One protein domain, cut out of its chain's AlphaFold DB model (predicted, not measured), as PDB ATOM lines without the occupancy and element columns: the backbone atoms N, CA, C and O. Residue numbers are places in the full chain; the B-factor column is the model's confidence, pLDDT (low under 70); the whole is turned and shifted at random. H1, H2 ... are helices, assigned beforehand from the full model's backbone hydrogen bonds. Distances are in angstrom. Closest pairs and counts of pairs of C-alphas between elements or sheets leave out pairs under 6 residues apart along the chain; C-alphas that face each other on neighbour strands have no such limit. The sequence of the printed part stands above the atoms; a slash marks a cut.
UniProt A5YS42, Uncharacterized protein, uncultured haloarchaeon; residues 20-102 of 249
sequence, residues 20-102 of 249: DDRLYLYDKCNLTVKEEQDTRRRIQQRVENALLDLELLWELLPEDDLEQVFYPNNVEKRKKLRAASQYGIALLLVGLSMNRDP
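This is residues 20 to 102 of the 249 residues of an uncharacterized protein of uncultured haloarchaeon (UniProt A5YS42). An open, loose frame of helices: the longest, H2, makes one long bar, and the second long helix, H4, crosses past it with a gap between them. Short H3 sits at the turn between the two bars, beyond the last residue of H2, while short H1 folds back beside the first half of H2. The printed part has 83 residues with four named helices, in the order H1, H2, H3, H4, and no named strand; the class is all helix. The whole is loose, with a radius of gyration of the C-alphas of 16.1 A, and the C-alphas span 45 by 37 by 21 A along their three main axes.

The longest helix is H2, residues 33 to 60. H1, residues 20 to 25, only just touches it, with 3 pairs of C-alphas within 8 A. The closest C-alphas of these two are those of Asp 21 and Ile 43, 6.8 A apart, and H2 touches H1 with residues 39 to 43 alone. The lines of H1 and H2 are about perpendicular, at 78 degrees. H3, residues 63 to 70, follows H2 after a tight link of 2 residues, yet the two are apart. H4, residues 75 to 98, only just touches H3, with 3 pairs of C-alphas within 8 A, and does so with residues 78 to 82 alone. Their closest C-alphas are those of Phe 70 and Leu 81, 6.9 A apart, and their lines are about perpendicular, at 84 degrees. H2 and H4 are apart, as are H1 and H3, and H1 and H4. In H1, H3 and H4 every O i to N i+4 pair is within hydrogen-bond range; in H2 it is 23 of 24.

H2 runs 40.3 A from C-alpha 33 at (86.483, -14.023, -14.382) to C-alpha 60 at (87.459, 23.651, 0.025). H4 runs 34.8 A from C-alpha 75 to C-alpha 98, which lies at (94.530, -2.421, 7.235). H3 measures 10.3 A from C-alpha 63 to C-alpha 70. H1 measures 8.6 A and begins with C-alpha 20 at (77.072, -1.269, -12.699).

The two C-alphas farthest apart are those of Thr 32 and Asp 64, 45.4 A. Residues 44 to 50, 59 to 65, 86 to 91 and 93 to 102 stand free. The printed part has no cut. The link from H1 to H2, 7 residues, is short, and that from H3 to H4, 4 residues, is tight. The mean pLDDT of the printed part is 89.9, and residues 101 to 102 are under 70.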
ATOM      1  N   ASP A  20      76.459   0.045 -12.446       90.88
ATOM      2  CA  ASP A  20      77.072  -1.269 -12.699       90.88
ATOM      3  C   ASP A  20      77.975  -1.731 -11.549       90.88
ATOM      4  O   ASP A  20      77.967  -2.903 -11.187       90.88
ATOM      5  N   ASP A  21      78.732  -0.812 -10.935       94.12
ATOM      6  CA  ASP A  21      79.563  -1.136  -9.771       94.12
ATOM      7  C   ASP A  21      78.694  -1.616  -8.592       94.12
ATOM      8  O   ASP A  21      79.092  -2.521  -7.864       94.12
ATOM      9  N   ARG A  22      77.495  -1.044  -8.402       93.25
ATOM     10  CA  ARG A  22      76.557  -1.490  -7.357       93.25
ATOM     11  C   ARG A  22      75.918  -2.819  -7.705       93.25
ATOM     12  O   ARG A  22      75.876  -3.680  -6.840       93.25
ATOM     13  N   LEU A  23      75.460  -3.004  -8.943       90.62
ATOM     14  CA  LEU A  23      74.918  -4.291  -9.377       90.62
ATOM     15  C   LEU A  23      75.952  -5.409  -9.209       90.62
ATOM     16  O   LEU A  23      75.594  -6.499  -8.781       90.62
ATOM     17  N   TYR A  24      77.228  -5.128  -9.485       91.94
ATOM     18  CA  TYR A  24      78.317  -6.060  -9.217       91.94
ATOM     19  C   TYR A  24      78.459  -6.380  -7.721       91.94
ATOM     20  O   TYR A  24      78.522  -7.547  -7.354       91.94
ATOM     21  N   LEU A  25      78.476  -5.367  -6.847       90.62
ATOM     22  CA  LEU A  25      78.576  -5.578  -5.394       90.62
ATOM     23  C   LEU A  25      77.339  -6.252  -4.786       90.62
ATOM     24  O   LEU A  25      77.448  -6.837  -3.716       90.62
ATOM     25  N   TYR A  26      76.187  -6.168  -5.450       87.38
ATOM     26  CA  TYR A  26      74.977  -6.902  -5.085       87.38
ATOM     27  C   TYR A  26      74.899  -8.304  -5.715       87.38
ATOM     28  O   TYR A  26      73.855  -8.941  -5.621       87.38
ATOM     29  N   ASP A  27      75.963  -8.769  -6.375       86.56
ATOM     30  CA  ASP A  27      76.009 -10.048  -7.100       86.56
ATOM     31  C   ASP A  27      74.877 -10.213  -8.139       86.56
ATOM     32  O   ASP A  27      74.394 -11.296  -8.448       86.56
ATOM     33  N   LYS A  28      74.431  -9.092  -8.722       86.00
ATOM     34  CA  LYS A  28      73.373  -9.034  -9.746       86.00
ATOM     35  C   LYS A  28      73.925  -8.982 -11.171       86.00
ATOM     36  O   LYS A  28      73.217  -8.590 -12.098       86.00
ATOM     37  N   CYS A  29      75.196  -9.332 -11.365       84.75
ATOM     38  CA  CYS A  29      75.871  -9.296 -12.662       84.75
ATOM     39  C   CYS A  29      76.479 -10.655 -13.008       84.75
ATOM     40  O   CYS A  29      77.264 -11.199 -12.243       84.75
ATOM     41  N   ASN A  30      76.217 -11.141 -14.220       87.00
ATOM     42  CA  ASN A  30      76.897 -12.319 -14.757       87.00
ATOM     43  C   ASN A  30      78.161 -11.880 -15.503       87.00
ATOM     44  O   ASN A  30      78.100 -11.566 -16.691       87.00
ATOM     45  N   LEU A  31      79.289 -11.822 -14.793       88.75
ATOM     46  CA  LEU A  31      80.585 -11.441 -15.355       88.75
ATOM     47  C   LEU A  31      81.476 -12.662 -15.582       88.75
ATOM     48  O   LEU A  31      81.451 -13.635 -14.831       88.75
ATOM     49  N   THR A  32      82.322 -12.601 -16.606       92.31
ATOM     50  CA  THR A  32      83.453 -13.524 -16.726       92.31
ATOM     51  C   THR A  32      84.506 -13.221 -15.654       92.31
ATOM     52  O   THR A  32      84.611 -12.098 -15.168       92.31
ATOM     53  N   VAL A  33      85.376 -14.193 -15.351       90.00
ATOM     54  CA  VAL A  33      86.483 -14.023 -14.382       90.00
ATOM     55  C   VAL A  33      87.335 -12.781 -14.678       90.00
ATOM     56  O   VAL A  33      87.777 -12.083 -13.769       90.00
ATOM     57  N   LYS A  34      87.567 -12.484 -15.961       92.38
ATOM     58  CA  LYS A  34      88.343 -11.309 -16.367       92.38
ATOM     59  C   LYS A  34      87.582 -10.006 -16.101       92.38
ATOM     60  O   LYS A  34      88.153  -9.073 -15.547       92.38
ATOM     61  N   GLU A  35      86.304  -9.951 -16.466       92.69
ATOM     62  CA  GLU A  35      85.452  -8.778 -16.226       92.69
ATOM     63  C   GLU A  35      85.244  -8.518 -14.732       92.69
ATOM     64  O   GLU A  35      85.155  -7.362 -14.312       92.69
ATOM     65  N   GLU A  36      85.221  -9.576 -13.923       92.94
ATOM     66  CA  GLU A  36      85.193  -9.473 -12.471       92.94
ATOM     67  C   GLU A  36      86.464  -8.798 -11.938       92.94
ATOM     68  O   GLU A  36      86.380  -7.829 -11.182       92.94
ATOM     69  N   GLN A  37      87.647  -9.260 -12.355       93.06
ATOM     70  CA  GLN A  37      88.922  -8.654 -11.952       93.06
ATOM     71  C   GLN A  37      89.005  -7.177 -12.357       93.06
ATOM     72  O   GLN A  37      89.393  -6.331 -11.546       93.06
ATOM     73  N   ASP A  38      88.594  -6.860 -13.587       94.62
ATOM     74  CA  ASP A  38      88.571  -5.490 -14.099       94.62
ATOM     75  C   ASP A  38      87.582  -4.614 -13.308       94.62
ATOM     76  O   ASP A  38      87.894  -3.468 -12.966       94.62
ATOM     77  N   THR A  39      86.417  -5.157 -12.945       95.44
ATOM     78  CA  THR A  39      85.409  -4.462 -12.133       95.44
ATOM     79  C   THR A  39      85.899  -4.217 -10.707       95.44
ATOM     80  O   THR A  39      85.829  -3.081 -10.232       95.44
ATOM     81  N   ARG A  40      86.492  -5.219 -10.043       95.31
ATOM     82  CA  ARG A  40      87.102  -5.063  -8.710       95.31
ATOM     83  C   ARG A  40      88.181  -3.984  -8.716       95.31
ATOM     84  O   ARG A  40      88.156  -3.094  -7.868       95.31
ATOM     85  N   ARG A  41      89.091  -4.014  -9.696       96.00
ATOM     86  CA  ARG A  41      90.162  -3.015  -9.829       96.00
ATOM     87  C   ARG A  41      89.605  -1.610 -10.056       96.00
ATOM     88  O   ARG A  41      90.098  -0.648  -9.471       96.00
ATOM     89  N   ARG A  42      88.561  -1.478 -10.876       96.62
ATOM     90  CA  ARG A  42      87.879  -0.199 -11.108       96.62
ATOM     91  C   ARG A  42      87.244   0.346  -9.827       96.62
ATOM     92  O   ARG A  42      87.401   1.532  -9.548       96.62
ATOM     93  N   ILE A  43      86.556  -0.496  -9.054       96.62
ATOM     94  CA  ILE A  43      85.959  -0.108  -7.768       96.62
ATOM     95  C   ILE A  43      87.049   0.328  -6.786       96.62
ATOM     96  O   ILE A  43      86.926   1.398  -6.198       96.62
ATOM     97  N   GLN A  44      88.143  -0.432  -6.669       95.38
ATOM     98  CA  GLN A  44      89.291  -0.074  -5.827       95.38
ATOM     99  C   GLN A  44      89.844   1.312  -6.181       95.38
ATOM    100  O   GLN A  44      89.957   2.164  -5.306       95.38
ATOM    101  N   GLN A  45      90.095   1.575  -7.468       96.69
ATOM    102  CA  GLN A  45      90.613   2.867  -7.920       96.69
ATOM    103  C   GLN A  45      89.634   4.023  -7.657       96.69
ATOM    104  O   GLN A  45      90.054   5.139  -7.357       96.69
ATOM    105  N   ARG A  46      88.322   3.787  -7.786       96.56
ATOM    106  CA  ARG A  46      87.295   4.790  -7.460       96.56
ATOM    107  C   ARG A  46      87.258   5.087  -5.967       96.56
ATOM    108  O   ARG A  46      87.136   6.249  -5.612       96.56
ATOM    109  N   VAL A  47      87.360   4.062  -5.120       94.88
ATOM    110  CA  VAL A  47      87.415   4.234  -3.663       94.88
ATOM    111  C   VAL A  47      88.666   5.016  -3.274       94.88
ATOM    112  O   VAL A  47      88.542   5.982  -2.538       94.88
ATOM    113  N   GLU A  48      89.835   4.668  -3.815       94.75
ATOM    114  CA  GLU A  48      91.084   5.404  -3.574       94.75
ATOM    115  C   GLU A  48      90.948   6.889  -3.932       94.75
ATOM    116  O   GLU A  48      91.193   7.747  -3.090       94.75
ATOM    117  N   ASN A  49      90.481   7.202  -5.145       95.94
ATOM    118  CA  ASN A  49      90.295   8.594  -5.559       95.94
ATOM    119  C   ASN A  49      89.242   9.315  -4.714       95.94
ATOM    120  O   ASN A  49      89.438  10.466  -4.356       95.94
ATOM    121  N   ALA A  50      88.155   8.638  -4.342       95.75
ATOM    122  CA  ALA A  50      87.138   9.244  -3.496       95.75
ATOM    123  C   ALA A  50      87.655   9.580  -2.094       95.75
ATOM    124  O   ALA A  50      87.205  10.560  -1.513       95.75
ATOM    125  N   LEU A  51      88.589   8.795  -1.547       93.50
ATOM    126  CA  LEU A  51      89.243   9.127  -0.281       93.50
ATOM    127  C   LEU A  51      90.099  10.394  -0.403       93.50
ATOM    128  O   LEU A  51      90.101  11.196   0.522       93.50
ATOM    129  N   LEU A  52      90.768  10.598  -1.541       93.69
ATOM    130  CA  LEU A  52      91.490  11.843  -1.832       93.69
ATOM    131  C   LEU A  52      90.524  13.018  -2.044       93.69
ATOM    132  O   LEU A  52      90.788  14.131  -1.606       93.69
ATOM    133  N   ASP A  53      89.365  12.771  -2.654       96.81
ATOM    134  CA  ASP A  53      88.334  13.798  -2.801       96.81
ATOM    135  C   ASP A  53      87.775  14.243  -1.436       96.81
ATOM    136  O   ASP A  53      87.401  15.403  -1.298       96.81
ATOM    137  N   LEU A  54      87.736  13.376  -0.410       94.19
ATOM    138  CA  LEU A  54      87.313  13.776   0.944       94.19
ATOM    139  C   LEU A  54      88.222  14.857   1.540       94.19
ATOM    140  O   LEU A  54      87.715  15.748   2.213       94.19
ATOM    141  N   GLU A  55      89.530  14.802   1.273       91.00
ATOM    142  CA  GLU A  55      90.486  15.846   1.671       91.00
ATOM    143  C   GLU A  55      90.133  17.177   0.997       91.00
ATOM    144  O   GLU A  55      89.980  18.192   1.669       91.00
ATOM    145  N   LEU A  56      89.878  17.162  -0.316       94.12
ATOM    146  CA  LEU A  56      89.480  18.362  -1.057       94.12
ATOM    147  C   LEU A  56      88.142  18.933  -0.575       94.12
ATOM    148  O   LEU A  56      87.996  20.148  -0.461       94.12
ATOM    149  N   LEU A  57      87.156  18.071  -0.311       94.50
ATOM    150  CA  LEU A  57      85.853  18.490   0.205       94.50
ATOM    151  C   LEU A  57      85.988  19.100   1.600       94.50
ATOM    152  O   LEU A  57      85.355  20.112   1.874       94.50
ATOM    153  N   TRP A  58      86.823  18.513   2.456       90.88
ATOM    154  CA  TRP A  58      87.110  19.047   3.781       90.88
ATOM    155  C   TRP A  58      87.775  20.429   3.720       90.88
ATOM    156  O   TRP A  58      87.404  21.327   4.468       90.88
ATOM    157  N   GLU A  59      88.741  20.618   2.821       91.62
ATOM    158  CA  GLU A  59      89.504  21.865   2.732       91.62
ATOM    159  C   GLU A  59      88.770  22.998   2.004       91.62
ATOM    160  O   GLU A  59      89.006  24.170   2.304       91.62
ATOM    161  N   LEU A  60      87.936  22.673   1.009       94.25
ATOM    162  CA  LEU A  60      87.459  23.651   0.025       94.25
ATOM    163  C   LEU A  60      85.936  23.786  -0.061       94.25
ATOM    164  O   LEU A  60      85.471  24.749  -0.678       94.25
ATOM    165  N   LEU A  61      85.148  22.852   0.487       92.88
ATOM    166  CA  LEU A  61      83.690  22.956   0.417       92.88
ATOM    167  C   LEU A  61      83.180  23.958   1.471       92.88
ATOM    168  O   LEU A  61      83.504  23.805   2.648       92.88
ATOM    169  N   PRO A  62      82.376  24.970   1.088       91.69
ATOM    170  CA  PRO A  62      81.818  25.923   2.042       91.69
ATOM    171  C   PRO A  62      80.933  25.259   3.102       91.69
ATOM    172  O   PRO A  62      80.245  24.274   2.831       91.69
ATOM    173  N   GLU A  63      80.895  25.853   4.293       88.81
ATOM    174  CA  GLU A  63      80.137  25.328   5.433       88.81
ATOM    175  C   GLU A  63      78.623  25.260   5.152       88.81
ATOM    176  O   GLU A  63      78.001  24.233   5.417       88.81
ATOM    177  N   ASP A  64      78.049  26.273   4.491       90.69
ATOM    178  CA  ASP A  64      76.636  26.287   4.067       90.69
ATOM    179  C   ASP A  64      76.293  25.139   3.091       90.69
ATOM    180  O   ASP A  64      75.170  24.619   3.075       90.69
ATOM    181  N   ASP A  65      77.249  24.734   2.250       93.94
ATOM    182  CA  ASP A  65      77.073  23.623   1.310       93.94
ATOM    183  C   ASP A  65      77.207  22.274   2.034       93.94
ATOM    184  O   ASP A  65      76.438  21.345   1.766       93.94
ATOM    185  N   LEU A  66      78.129  22.173   3.000       91.25
ATOM    186  CA  LEU A  66      78.230  21.025   3.904       91.25
ATOM    187  C   LEU A  66      76.940  20.848   4.718       91.25
ATOM    188  O   LEU A  66      76.426  19.729   4.804       91.25
ATOM    189  N   GLU A  67      76.364  21.928   5.249       90.31
ATOM    190  CA  GLU A  67      75.100  21.883   5.989       90.31
ATOM    191  C   GLU A  67      73.959  21.362   5.106       90.31
ATOM    192  O   GLU A  67      73.204  20.484   5.520       90.31
ATOM    193  N   GLN A  68      73.865  21.802   3.849       90.31
ATOM    194  CA  GLN A  68      72.855  21.287   2.916       90.31
ATOM    195  C   GLN A  68      73.017  19.790   2.617       90.31
ATOM    196  O   GLN A  68      72.019  19.088   2.394       90.31
ATOM    197  N   VAL A  69      74.256  19.290   2.605       91.69
ATOM    198  CA  VAL A  69      74.542  17.861   2.442       91.69
ATOM    199  C   VAL A  69      74.143  17.090   3.696       91.69
ATOM    200  O   VAL A  69      73.410  16.112   3.570       91.69
ATOM    201  N   PHE A  70      74.580  17.505   4.887       89.75
ATOM    202  CA  PHE A  70      74.412  16.734   6.127       89.75
ATOM    203  C   PHE A  70      73.091  16.993   6.869       89.75
ATOM    204  O   PHE A  70      72.659  16.164   7.675       89.75
ATOM    205  N   TYR A  71      72.392  18.080   6.552       91.38
ATOM    206  CA  TYR A  71      71.111  18.464   7.139       91.38
ATOM    207  C   TYR A  71      70.061  18.819   6.066       91.38
ATOM    208  O   TYR A  71      69.481  19.904   6.065       91.38
ATOM    209  N   PRO A  72      69.726  17.902   5.137       91.50
ATOM    210  CA  PRO A  72      68.698  18.188   4.147       91.50
ATOM    211  C   PRO A  72      67.323  18.332   4.812       91.50
ATOM    212  O   PRO A  72      66.977  17.602   5.748       91.50
ATOM    213  N   ASN A  73      66.477  19.204   4.258       89.06
ATOM    214  CA  ASN A  73      65.102  19.424   4.731       89.06
ATOM    215  C   ASN A  73      64.244  18.145   4.736       89.06
ATOM    216  O   ASN A  73      63.328  18.012   5.543       89.06
ATOM    217  N   ASN A  74      64.556  17.181   3.867       91.06
ATOM    218  CA  ASN A  74      63.890  15.884   3.842       91.06
ATOM    219  C   ASN A  74      64.389  14.988   4.995       91.06
ATOM    220  O   ASN A  74      65.554  14.586   5.019       91.06
ATOM    221  N   VAL A  75      63.489  14.658   5.928       88.44
ATOM    222  CA  VAL A  75      63.776  13.859   7.134       88.44
ATOM    223  C   VAL A  75      64.273  12.450   6.798       88.44
ATOM    224  O   VAL A  75      65.255  11.998   7.381       88.44
ATOM    225  N   GLU A  76      63.657  11.769   5.834       85.44
ATOM    226  CA  GLU A  76      64.062  10.411   5.445       85.44
ATOM    227  C   GLU A  76      65.436  10.405   4.771       85.44
ATOM    228  O   GLU A  76      66.293   9.579   5.088       85.44
ATOM    229  N   LYS A  77      65.716  11.397   3.918       86.56
ATOM    230  CA  LYS A  77      67.057  11.601   3.355       86.56
ATOM    231  C   LYS A  77      68.089  11.845   4.457       86.56
ATOM    232  O   LYS A  77      69.183  11.291   4.401       86.56
ATOM    233  N   ARG A  78      67.737  12.629   5.478       88.25
ATOM    234  CA  ARG A  78      68.604  12.907   6.630       88.25
ATOM    235  C   ARG A  78      68.920  11.641   7.428       88.25
ATOM    236  O   ARG A  78      70.084  11.408   7.733       88.25
ATOM    237  N   LYS A  79      67.924  10.790   7.703       86.31
ATOM    238  CA  LYS A  79      68.134   9.477   8.347       86.31
ATOM    239  C   LYS A  79      69.060   8.581   7.521       86.31
ATOM    240  O   LYS A  79      70.029   8.051   8.062       86.31
ATOM    241  N   LYS A  80      68.817   8.474   6.206       86.50
ATOM    242  CA  LYS A  80      69.665   7.702   5.276       86.50
ATOM    243  C   LYS A  80      71.119   8.194   5.294       86.50
ATOM    244  O   LYS A  80      72.038   7.380   5.313       86.50
ATOM    245  N   LEU A  81      71.336   9.509   5.324       89.00
ATOM    246  CA  LEU A  81      72.678  10.093   5.367       89.00
ATOM    247  C   LEU A  81      73.387   9.867   6.703       89.00
ATOM    248  O   LEU A  81      74.568   9.550   6.681       89.00
ATOM    249  N   ARG A  82      72.687   9.932   7.845       88.38
ATOM    250  CA  ARG A  82      73.274   9.572   9.151       88.38
ATOM    251  C   ARG A  82      73.818   8.143   9.149       88.38
ATOM    252  O   ARG A  82      74.968   7.928   9.520       88.38
ATOM    253  N   ALA A  83      73.023   7.187   8.664       85.31
ATOM    254  CA  ALA A  83      73.457   5.797   8.527       85.31
ATOM    255  C   ALA A  83      74.640   5.657   7.554       85.31
ATOM    256  O   ALA A  83      75.640   5.013   7.871       85.31
ATOM    257  N   ALA A  84      74.579   6.315   6.391       89.81
ATOM    258  CA  ALA A  84      75.677   6.306   5.427       89.81
ATOM    259  C   ALA A  84      76.979   6.895   6.003       89.81
ATOM    260  O   ALA A  84      78.050   6.340   5.754       89.81
ATOM    261  N   SER A  85      76.901   7.963   6.803       91.12
ATOM    262  CA  SER A  85      78.048   8.547   7.504       91.12
ATOM    263  C   SER A  85      78.651   7.579   8.522       91.12
ATOM    264  O   SER A  85      79.870   7.422   8.542       91.12
ATOM    265  N   GLN A  86      77.828   6.867   9.305       87.62
ATOM    266  CA  GLN A  86      78.311   5.832  10.227       87.62
ATOM    267  C   GLN A  86      79.067   4.721   9.477       87.62
ATOM    268  O   GLN A  86      80.174   4.352   9.875       87.62
ATOM    269  N   TYR A  87      78.528   4.229   8.354       89.88
ATOM    270  CA  TYR A  87      79.234   3.245   7.523       89.88
ATOM    271  C   TYR A  87      80.507   3.809   6.884       89.88
ATOM    272  O   TYR A  87      81.491   3.081   6.756       89.88
ATOM    273  N   GLY A  88      80.515   5.093   6.519       92.50
ATOM    274  CA  GLY A  88      81.707   5.794   6.044       92.50
ATOM    275  C   GLY A  88      82.822   5.790   7.089       92.50
ATOM    276  O   GLY A  88      83.932   5.351   6.795       92.50
ATOM    277  N   ILE A  89      82.513   6.176   8.330       90.81
ATOM    278  CA  ILE A  89      83.465   6.151   9.452       90.81
ATOM    279  C   ILE A  89      83.983   4.727   9.695       90.81
ATOM    280  O   ILE A  89      85.191   4.519   9.800       90.81
ATOM    281  N   ALA A  90      83.094   3.728   9.723       88.69
ATOM    282  CA  ALA A  90      83.486   2.330   9.897       88.69
ATOM    283  C   ALA A  90      84.411   1.838   8.767       88.69
ATOM    284  O   ALA A  90      85.411   1.164   9.025       88.69
ATOM    285  N   LEU A  91      84.119   2.198   7.511       91.19
ATOM    286  CA  LEU A  91      84.961   1.869   6.361       91.19
ATOM    287  C   LEU A  91      86.358   2.486   6.494       91.19
ATOM    288  O   LEU A  91      87.348   1.776   6.300       91.19
ATOM    289  N   LEU A  92      86.434   3.771   6.854       91.44
ATOM    290  CA  LEU A  92      87.691   4.495   7.062       91.44
ATOM    291  C   LEU A  92      88.518   3.869   8.188       91.44
ATOM    292  O   LEU A  92      89.706   3.618   8.010       91.44
ATOM    293  N   LEU A  93      87.883   3.530   9.311       87.25
ATOM    294  CA  LEU A  93      88.524   2.862  10.445       87.25
ATOM    295  C   LEU A  93      89.129   1.505  10.081       87.25
ATOM    296  O   LEU A  93      90.260   1.190  10.473       87.25
ATOM    297  N   VAL A  94      88.400   0.700   9.307       87.06
ATOM    298  CA  VAL A  94      88.933  -0.566   8.797       87.06
ATOM    299  C   VAL A  94      90.089  -0.306   7.831       87.06
ATOM    300  O   VAL A  94      91.105  -0.994   7.911       87.06
ATOM    301  N   GLY A  95      89.978   0.708   6.968       87.75
ATOM    302  CA  GLY A  95      91.052   1.130   6.067       87.75
ATOM    303  C   GLY A  95      92.336   1.511   6.810       87.75
ATOM    304  O   GLY A  95      93.398   0.982   6.494       87.75
ATOM    305  N   LEU A  96      92.240   2.342   7.853       85.44
ATOM    306  CA  LEU A  96      93.373   2.726   8.705       85.44
ATOM    307  C   LEU A  96      94.004   1.514   9.406       85.44
ATOM    308  O   LEU A  96      95.228   1.374   9.431       85.44
ATOM    309  N   SER A  97      93.169   0.598   9.906       80.31
ATOM    310  CA  SER A  97      93.626  -0.649  10.535       80.31
ATOM    311  C   SER A  97      94.379  -1.546   9.546       80.31
ATOM    312  O   SER A  97      95.431  -2.096   9.876       80.31
ATOM    313  N   MET A  98      93.879  -1.665   8.312       84.50
ATOM    314  CA  MET A  98      94.530  -2.421   7.235       84.50
ATOM    315  C   MET A  98      95.830  -1.758   6.767       84.50
ATOM    316  O   MET A  98      96.794  -2.459   6.463       84.50
ATOM    317  N   ASN A  99      95.879  -0.423   6.768       80.12
ATOM    318  CA  ASN A  99      97.071   0.351   6.424       80.12
ATOM    319  C   ASN A  99      98.167   0.287   7.505       80.12
ATOM    320  O   ASN A  99      99.253   0.826   7.310       80.12
ATOM    321  N   ARG A 100      97.905  -0.382   8.641       72.31
ATOM    322  CA  ARG A 100      98.816  -0.458   9.796       72.31
ATOM    323  C   ARG A 100      99.303   0.929  10.228       72.31
ATOM    324  O   ARG A 100     100.480   1.085  10.553       72.31
ATOM    325  N   ASP A 101      98.413   1.924  10.191       68.56
ATOM    326  CA  ASP A 101      98.755   3.291  10.584       68.56
ATOM    327  C   ASP A 101      99.268   3.286  12.039       68.56
ATOM    328  O   ASP A 101      98.542   2.846  12.936       68.56
ATOM    329  N   PRO A 102     100.514   3.724  12.302       53.59
ATOM    330  CA  PRO A 102     101.048   3.781  13.659       53.59
ATOM    331  C   PRO A 102     100.403   4.887  14.508       53.59
ATOM    332  O   PRO A 102     100.632   4.933  15.717       53.59
TER     333      PRO A 102